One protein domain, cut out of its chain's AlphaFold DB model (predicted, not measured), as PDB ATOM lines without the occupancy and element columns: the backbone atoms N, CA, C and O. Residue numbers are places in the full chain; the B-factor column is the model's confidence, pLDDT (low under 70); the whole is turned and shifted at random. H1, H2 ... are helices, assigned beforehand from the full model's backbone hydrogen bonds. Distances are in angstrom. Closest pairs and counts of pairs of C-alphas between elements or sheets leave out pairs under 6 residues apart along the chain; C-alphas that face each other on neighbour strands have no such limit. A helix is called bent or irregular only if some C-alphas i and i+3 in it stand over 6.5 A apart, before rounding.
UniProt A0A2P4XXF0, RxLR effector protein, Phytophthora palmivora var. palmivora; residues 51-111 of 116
ATOM      1  N   LYS A  51      11.258  -8.632-230.470       89.31
ATOM      2  CA  LYS A  51      10.023  -9.062-231.141       89.31
ATOM      3  C   LYS A  51       8.780  -8.518-230.429       89.31
ATOM      4  O   LYS A  51       7.953  -7.887-231.083       89.31
ATOM      5  N   LYS A  52       8.675  -8.703-229.110       88.75
ATOM      6  CA  LYS A  52       7.526  -8.252-228.309       88.75
ATOM      7  C   LYS A  52       7.427  -6.728-228.268       88.75
ATOM      8  O   LYS A  52       6.342  -6.186-228.463       88.75
ATOM      9  N   LEU A  53       8.560  -6.038-228.120       91.50
ATOM     10  CA  LEU A  53       8.610  -4.574-228.179       91.50
ATOM     11  C   LEU A  53       8.154  -4.040-229.544       91.50
ATOM     12  O   LEU A  53       7.401  -3.072-229.617       91.50
ATOM     13  N   ASN A  54       8.579  -4.681-230.636       92.38
ATOM     14  CA  ASN A  54       8.155  -4.296-231.980       92.38
ATOM     15  C   ASN A  54       6.659  -4.556-232.207       92.38
ATOM     16  O   ASN A  54       5.998  -3.722-232.816       92.38
ATOM     17  N   GLN A  55       6.117  -5.670-231.704       92.75
ATOM     18  CA  GLN A  55       4.676  -5.938-231.757       92.75
ATOM     19  C   GLN A  55       3.880  -4.857-231.021       92.75
ATOM     20  O   GLN A  55       2.925  -4.338-231.582       92.75
ATOM     21  N   MET A  56       4.320  -4.438-229.828       93.25
ATOM     22  CA  MET A  56       3.662  -3.347-229.094       93.25
ATOM     23  C   MET A  56       3.654  -2.040-229.888       93.25
ATOM     24  O   MET A  56       2.649  -1.340-229.901       93.25
ATOM     25  N   ILE A  57       4.746  -1.718-230.588       93.75
ATOM     26  CA  ILE A  57       4.786  -0.557-231.489       93.75
ATOM     27  C   ILE A  57       3.756  -0.693-232.614       93.75
ATOM     28  O   ILE A  57       3.119   0.293-232.973       93.75
ATOM     29  N   VAL A  58       3.608  -1.882-233.201       93.62
ATOM     30  CA  VAL A  58       2.629  -2.117-234.271       93.62
ATOM     31  C   VAL A  58       1.203  -1.950-233.745       93.62
ATOM     32  O   VAL A  58       0.442  -1.211-234.360       93.62
ATOM     33  N   SER A  59       0.873  -2.547-232.597       92.38
ATOM     34  CA  SER A  59      -0.435  -2.395-231.944       92.38
ATOM     35  C   SER A  59      -0.737  -0.934-231.604       92.38
ATOM     36  O   SER A  59      -1.803  -0.425-231.929       92.38
ATOM     37  N   LEU A  60       0.237  -0.201-231.055       93.19
ATOM     38  CA  LEU A  60       0.083   1.228-230.772       93.19
ATOM     39  C   LEU A  60      -0.164   2.069-232.036       93.19
ATOM     40  O   LEU A  60      -0.895   3.052-231.982       93.19
ATOM     41  N   LYS A  61       0.442   1.696-233.170       92.50
ATOM     42  CA  LYS A  61       0.223   2.367-234.461       92.50
ATOM     43  C   LYS A  61      -1.139   2.060-235.075       92.50
ATOM     44  O   LYS A  61      -1.666   2.921-235.771       92.50
ATOM     45  N   ARG A  62      -1.661   0.846-234.877       91.94
ATOM     46  CA  ARG A  62      -3.023   0.484-235.296       91.94
ATOM     47  C   ARG A  62      -4.043   1.263-234.475       91.94
ATOM     48  O   ARG A  62      -4.920   1.895-235.046       91.94
ATOM     49  N   GLY A  63      -3.843   1.302-233.157       89.12
ATOM     50  CA  GLY A  63      -4.668   2.088-232.244       89.12
ATOM     51  C   GLY A  63      -6.065   1.512-232.014       89.12
ATOM     52  O   GLY A  63      -6.908   2.211-231.458       89.12
ATOM     53  N   ASP A  64      -6.306   0.262-232.421       91.69
ATOM     54  CA  ASP A  64      -7.554  -0.447-232.147       91.69
ATOM     55  C   ASP A  64      -7.704  -0.681-230.633       91.69
ATOM     56  O   ASP A  64      -6.718  -0.907-229.927       91.69
ATOM     57  N   GLU A  65      -8.932  -0.645-230.111       89.62
ATOM     58  CA  GLU A  65      -9.191  -0.752-228.665       89.62
ATOM     59  C   GLU A  65      -8.600  -2.038-228.060       89.62
ATOM     60  O   GLU A  65      -7.916  -1.986-227.037       89.62
ATOM     61  N   ALA A  66      -8.762  -3.169-228.754       89.81
ATOM     62  CA  ALA A  66      -8.182  -4.451-228.356       89.81
ATOM     63  C   ALA A  66      -6.642  -4.415-228.330       89.81
ATOM     64  O   ALA A  66      -6.015  -4.942-227.410       89.81
ATOM     65  N   ASP A  67      -6.019  -3.753-229.309       90.00
ATOM     66  CA  ASP A  67      -4.565  -3.596-229.392       90.00
ATOM     67  C   ASP A  67      -4.032  -2.734-228.235       90.00
ATOM     68  O   ASP A  67      -3.013  -3.063-227.618       90.00
ATOM     69  N   LEU A  68      -4.731  -1.647-227.898       91.31
ATOM     70  CA  LEU A  68      -4.377  -0.778-226.774       91.31
ATOM     71  C   LEU A  68      -4.545  -1.494-225.428       91.31
ATOM     72  O   LEU A  68      -3.683  -1.355-224.555       91.31
ATOM     73  N   GLU A  69      -5.594  -2.304-225.265       91.75
ATOM     74  CA  GLU A  69      -5.792  -3.128-224.069       91.75
ATOM     75  C   GLU A  69      -4.645  -4.138-223.891       91.75
ATOM     76  O   GLU A  69      -4.088  -4.280-222.798       91.75
ATOM     77  N   GLN A  70      -4.223  -4.797-224.975       89.88
ATOM     78  CA  GLN A  70      -3.085  -5.718-224.946       89.88
ATOM     79  C   GLN A  70      -1.775  -5.009-224.593       89.88
ATOM     80  O   GLN A  70      -0.967  -5.518-223.808       89.88
ATOM     81  N   VAL A  71      -1.561  -3.802-225.117       92.50
ATOM     82  CA  VAL A  71      -0.401  -2.980-224.757       92.50
ATOM     83  C   VAL A  71      -0.431  -2.600-223.273       92.50
ATOM     84  O   VAL A  71       0.599  -2.722-222.609       92.50
ATOM     85  N   ALA A  72      -1.592  -2.227-222.724       92.19
ATOM     86  CA  ALA A  72      -1.748  -1.942-221.296       92.19
ATOM     87  C   ALA A  72      -1.414  -3.165-220.423       92.19
ATOM     88  O   ALA A  72      -0.666  -3.043-219.452       92.19
ATOM     89  N   LYS A  73      -1.885  -4.366-220.797       91.44
ATOM     90  CA  LYS A  73      -1.549  -5.625-220.103       91.44
ATOM     91  C   LYS A  73      -0.044  -5.891-220.110       91.44
ATOM     92  O   LYS A  73       0.538  -6.246-219.083       91.44
ATOM     93  N   ARG A  74       0.621  -5.674-221.249       91.19
ATOM     94  CA  ARG A  74       2.082  -5.814-221.364       91.19
ATOM     95  C   ARG A  74       2.825  -4.769-220.530       91.19
ATOM     96  O   ARG A  74       3.809  -5.113-219.884       91.19
ATOM     97  N   PHE A  75       2.348  -3.529-220.478       92.31
ATOM     98  CA  PHE A  75       2.921  -2.507-219.601       92.31
ATOM     99  C   PHE A  75       2.770  -2.843-218.117       92.31
ATOM    100  O   PHE A  75       3.722  -2.641-217.364       92.31
ATOM    101  N   ALA A  76       1.643  -3.417-217.694       90.69
ATOM    102  CA  ALA A  76       1.494  -3.919-216.329       90.69
ATOM    103  C   ALA A  76       2.530  -5.012-216.017       90.69
ATOM    104  O   ALA A  76       3.176  -4.974-214.970       90.69
ATOM    105  N   ARG A  77       2.787  -5.927-216.963       88.06
ATOM    106  CA  ARG A  77       3.858  -6.932-216.827       88.06
ATOM    107  C   ARG A  77       5.244  -6.308-216.714       88.06
ATOM    108  O   ARG A  77       6.095  -6.819-215.997       88.06
ATOM    109  N   TRP A  78       5.510  -5.194-217.387       87.75
ATOM    110  CA  TRP A  78       6.803  -4.526-217.233       87.75
ATOM    111  C   TRP A  78       7.057  -4.138-215.772       87.75
ATOM    112  O   TRP A  78       8.178  -4.296-215.291       87.75
ATOM    113  N   GLU A  79       6.021  -3.713-215.043       83.88
ATOM    114  CA  GLU A  79       6.136  -3.399-213.615       83.88
ATOM    115  C   GLU A  79       6.406  -4.636-212.762       83.88
ATOM    116  O   GLU A  79       7.276  -4.593-211.893       83.88
ATOM    117  N   THR A  80       5.722  -5.752-213.038       85.25
ATOM    118  CA  THR A  80       5.933  -7.009-212.299       85.25
ATOM    119  C   THR A  80       7.350  -7.546-212.484       85.25
ATOM    120  O   THR A  80       7.917  -8.114-211.556       85.25
ATOM    121  N   TYR A  81       7.953  -7.310-213.652       81.88
ATOM    122  CA  TYR A  81       9.344  -7.665-213.951       81.88
ATOM    123  C   TYR A  81      10.363  -6.575-213.582       81.88
ATOM    124  O   TYR A  81      11.523  -6.638-213.987       81.88
ATOM    125  N   GLY A  82       9.957  -5.581-212.787       76.06
ATOM    126  CA  GLY A  82      10.862  -4.600-212.191       76.06
ATOM    127  C   GLY A  82      11.359  -3.522-213.153       76.06
ATOM    128  O   GLY A  82      12.318  -2.816-212.832       76.06
ATOM    129  N   TYR A  83      10.728  -3.352-214.318       81.19
ATOM    130  CA  TYR A  83      11.057  -2.229-215.183       81.19
ATOM    131  C   TYR A  83      10.630  -0.920-214.528       81.19
ATOM    132  O   TYR A  83       9.453  -0.661-214.267       81.19
ATOM    133  N   ASN A  84      11.618  -0.059-214.310       76.62
ATOM    134  CA  ASN A  84      11.407   1.304-213.879       76.62
ATOM    135  C   ASN A  84      11.865   2.242-215.005       76.62
ATOM    136  O   ASN A  84      12.997   2.127-215.475       76.62
ATOM    137  N   PRO A  85      11.041   3.214-215.428       73.38
ATOM    138  CA  PRO A  85      11.437   4.158-216.467       73.38
ATOM    139  C   PRO A  85      12.606   5.070-216.052       73.38
ATOM    140  O   PRO A  85      13.154   5.755-216.919       73.38
ATOM    141  N   ALA A  86      12.975   5.101-214.765       73.00
ATOM    142  CA  ALA A  86      14.183   5.742-214.244       73.00
ATOM    143  C   ALA A  86      15.450   4.872-214.378       73.00
ATOM    144  O   ALA A  86      16.556   5.399-214.313       73.00
ATOM    145  N   THR A  87      15.309   3.558-214.573       69.62
ATOM    146  CA  THR A  87      16.430   2.626-214.761       69.62
ATOM    147  C   THR A  87      16.646   2.337-216.243       69.62
ATOM    148  O   THR A  87      15.695   2.063-216.977       69.62
ATOM    149  N   ALA A  88      17.898   2.384-216.700       63.53
ATOM    150  CA  ALA A  88      18.237   2.053-218.078       63.53
ATOM    151  C   ALA A  88      18.170   0.533-218.285       63.53
ATOM    152  O   ALA A  88      18.990  -0.215-217.754       63.53
ATOM    153  N   HIS A  89      17.191   0.072-219.063       74.00
ATOM    154  CA  HIS A  89      17.131  -1.313-219.527       74.00
ATOM    155  C   HIS A  89      17.715  -1.363-220.942       74.00
ATOM    156  O   HIS A  89      17.165  -0.743-221.851       74.00
ATOM    157  N   SER A  90      18.834  -2.066-221.132       78.12
ATOM    158  CA  SER A  90      19.689  -1.957-222.331       78.12
ATOM    159  C   SER A  90      18.961  -2.184-223.663       78.12
ATOM    160  O   SER A  90      19.269  -1.530-224.658       78.12
ATOM    161  N   ILE A  91      17.967  -3.077-223.698       78.81
ATOM    162  CA  ILE A  91      17.164  -3.324-224.903       78.81
ATOM    163  C   ILE A  91      16.225  -2.148-225.182       78.81
ATOM    164  O   ILE A  91      16.103  -1.710-226.327       78.81
ATOM    165  N   LEU A  92      15.579  -1.627-224.138       82.75
ATOM    166  CA  LEU A  92      14.637  -0.522-224.245       82.75
ATOM    167  C   LEU A  92      15.328   0.812-224.478       82.75
ATOM    168  O   LEU A  92      14.667   1.684-225.016       82.75
ATOM    169  N   ASP A  93      16.602   0.981-224.121       84.12
ATOM    170  CA  ASP A  93      17.351   2.241-224.265       84.12
ATOM    171  C   ASP A  93      17.717   2.585-225.725       84.12
ATOM    172  O   ASP A  93      18.232   3.656-226.038       84.12
ATOM    173  N   GLN A  94      17.409   1.689-226.665       86.94
ATOM    174  CA  GLN A  94      17.580   1.956-228.089       86.94
ATOM    175  C   GLN A  94      16.614   3.051-228.560       86.94
ATOM    176  O   GLN A  94      15.415   3.000-228.284       86.94
ATOM    177  N   LYS A  95      17.120   3.973-229.389       88.12
ATOM    178  CA  LYS A  95      16.385   5.139-229.919       88.12
ATOM    179  C   LYS A  95      15.016   4.801-230.533       88.12
ATOM    180  O   LYS A  95      14.053   5.546-230.394       88.12
ATOM    181  N   LYS A  96      14.900   3.639-231.189       90.25
ATOM    182  CA  LYS A  96      13.639   3.157-231.789       90.25
ATOM    183  C   LYS A  96      12.516   2.895-230.775       90.25
ATOM    184  O   LYS A  96      11.356   2.868-231.171       90.25
ATOM    185  N   TYR A  97      12.847   2.703-229.498       91.06
ATOM    186  CA  TYR A  97      11.888   2.464-228.421       91.06
ATOM    187  C   TYR A  97      11.637   3.714-227.563       91.06
ATOM    188  O   TYR A  97      10.831   3.642-226.641       91.06
ATOM    189  N   ASP A  98      12.250   4.866-227.864       90.69
ATOM    190  CA  ASP A  98      12.074   6.108-227.089       90.69
ATOM    191  C   ASP A  98      10.596   6.493-226.960       90.69
ATOM    192  O   ASP A  98      10.114   6.787-225.864       90.69
ATOM    193  N   ARG A  99       9.853   6.414-228.071       92.25
ATOM    194  CA  ARG A  99       8.412   6.689-228.095       92.25
ATOM    195  C   ARG A  99       7.632   5.694-227.241       92.25
ATOM    196  O   ARG A  99       6.799   6.104-226.443       92.25
ATOM    197  N   LEU A 100       7.958   4.406-227.334       92.62
ATOM    198  CA  LEU A 100       7.349   3.364-226.505       92.62
ATOM    199  C   LEU A 100       7.592   3.623-225.006       92.62
ATOM    200  O   LEU A 100       6.662   3.510-224.210       92.62
ATOM    201  N   ARG A 101       8.804   4.057-224.618       91.56
ATOM    202  CA  ARG A 101       9.118   4.445-223.229       91.56
ATOM    203  C   ARG A 101       8.320   5.674-222.777       91.56
ATOM    204  O   ARG A 101       7.888   5.722-221.626       91.56
ATOM    205  N   GLN A 102       8.115   6.665-223.649       91.56
ATOM    206  CA  GLN A 102       7.282   7.841-223.347       91.56
ATOM    207  C   GLN A 102       5.822   7.452-223.111       91.56
ATOM    208  O   GLN A 102       5.230   7.870-222.119       91.56
ATOM    209  N   ILE A 103       5.273   6.614-223.989       93.62
ATOM    210  CA  ILE A 103       3.896   6.119-223.902       93.62
ATOM    211  C   ILE A 103       3.697   5.327-222.613       93.62
ATOM    212  O   ILE A 103       2.744   5.584-221.883       93.62
ATOM    213  N   TYR A 104       4.636   4.441-222.278       92.62
ATOM    214  CA  TYR A 104       4.610   3.720-221.010       92.62
ATOM    215  C   TYR A 104       4.583   4.669-219.801       92.62
ATOM    216  O   TYR A 104       3.789   4.472-218.885       92.62
ATOM    217  N   ARG A 105       5.406   5.730-219.790       91.06
ATOM    218  CA  ARG A 105       5.386   6.734-218.708       91.06
ATOM    219  C   ARG A 105       4.030   7.429-218.614       91.06
ATOM    220  O   ARG A 105       3.525   7.615-217.512       91.06
ATOM    221  N   GLN A 106       3.449   7.805-219.749       92.69
ATOM    222  CA  GLN A 106       2.146   8.460-219.771       92.69
ATOM    223  C   GLN A 106       1.044   7.534-219.252       92.69
ATOM    224  O   GLN A 106       0.266   7.944-218.395       92.69
ATOM    225  N   TRP A 107       1.038   6.274-219.683       94.31
ATOM    226  CA  TRP A 107       0.123   5.257-219.174       94.31
ATOM    227  C   TRP A 107       0.303   5.029-217.666       94.31
ATOM    228  O   TRP A 107      -0.670   5.076-216.922       94.31
ATOM    229  N   LYS A 108       1.545   4.891-217.187       91.44
ATOM    230  CA  LYS A 108       1.859   4.650-215.770       91.44
ATOM    231  C   LYS A 108       1.388   5.783-214.852       91.44
ATOM    232  O   LYS A 108       0.895   5.517-213.763       91.44
ATOM    233  N   TYR A 109       1.565   7.042-215.259       90.88
ATOM    234  CA  TYR A 109       1.259   8.198-214.401       90.88
ATOM    235  C   TYR A 109      -0.123   8.815-214.636       90.88
ATOM    236  O   TYR A 109      -0.640   9.486-213.746       90.88
ATOM    237  N   HIS A 110      -0.724   8.609-215.810       92.06
ATOM    238  CA  HIS A 110      -1.993   9.239-216.190       92.06
ATOM    239  C   HIS A 110      -3.081   8.241-216.604       92.06
ATOM    240  O   HIS A 110      -4.195   8.664-216.898       92.06
ATOM    241  N   GLY A 111      -2.782   6.939-216.663       89.06
ATOM    242  CA  GLY A 111      -3.742   5.888-217.015       89.06
ATOM    243  C   GLY A 111      -4.189   5.887-218.479       89.06
ATOM    244  O   GLY A 111      -5.051   5.097-218.845       89.06
TER     245      GLY A 111
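Overview. This is residues 51 to 111 of the 116 residues of the protein "RxLR effector protein" of Phytophthora palmivora var. palmivora (UniProt A0A2P4XXF0). Two helices, H1 and H2, make a helical hairpin that opens as a V from its tight turn, and a third helix, H3, crosses one side of it, close to both arms. A long loop, residues 81 to 94, swings round the open end of the V and leads from H2 to H3. The printed part has 61 residues with three named helices, in the order H1, H2, H3, and no named strand; its class is all helix. It is compact, with a radius of gyration of the C-alphas of 10.9 A, and its rounded outline spans 30 by 22 by 18 A.

Along the chain. H1, residues 51 to 62, begins at C-alpha 51 (10.023, -9.062, -231.141) and is 16.7 A long from first to last C-alpha. H2, residues 65 to 80, is 23.1 A long. H3, residues 95 to 110, is 23.3 A long and ends at C-alpha 110 (-1.993, 9.239, -216.190). H3 is irregular: C-alphas 96 and 99 are 7.3 A apart.

Arrangement. H1 and H2 touch, H1 with residues 56 to 60 alone and H2 with residues 67 to 71 alone; their closest C-alphas, of Ser 59 and Asp 67, are 5.0 A apart. This hairpin runs opposite ways at a tilt of 37 degrees, only just steep. H3 is close to H1 but not clearly touching, the closest C-alphas being those of Ile 57 and Leu 100 at 6.8 A, with a steep tilt of 67 degrees. H3 is also close to H2 but not clearly touching, with the closest C-alphas, of Phe 75 and Tyr 104, 6.6 A apart, and about perpendicular at 89 degrees. Each O i to N i+4 pair is within hydrogen-bond range in H1 and H2, and 10 of 12 are in H3.

Size, cuts and confidence. The two C-alphas farthest apart, of Asp 64 and Thr 87, are 29.8 A apart. The printed part has no cut. The link from H1 to H2 is tight, and that from H2 to H3 is long, 14 residues. The mean pLDDT of the printed part is 87.9, and residues 87 to 88 are under 70.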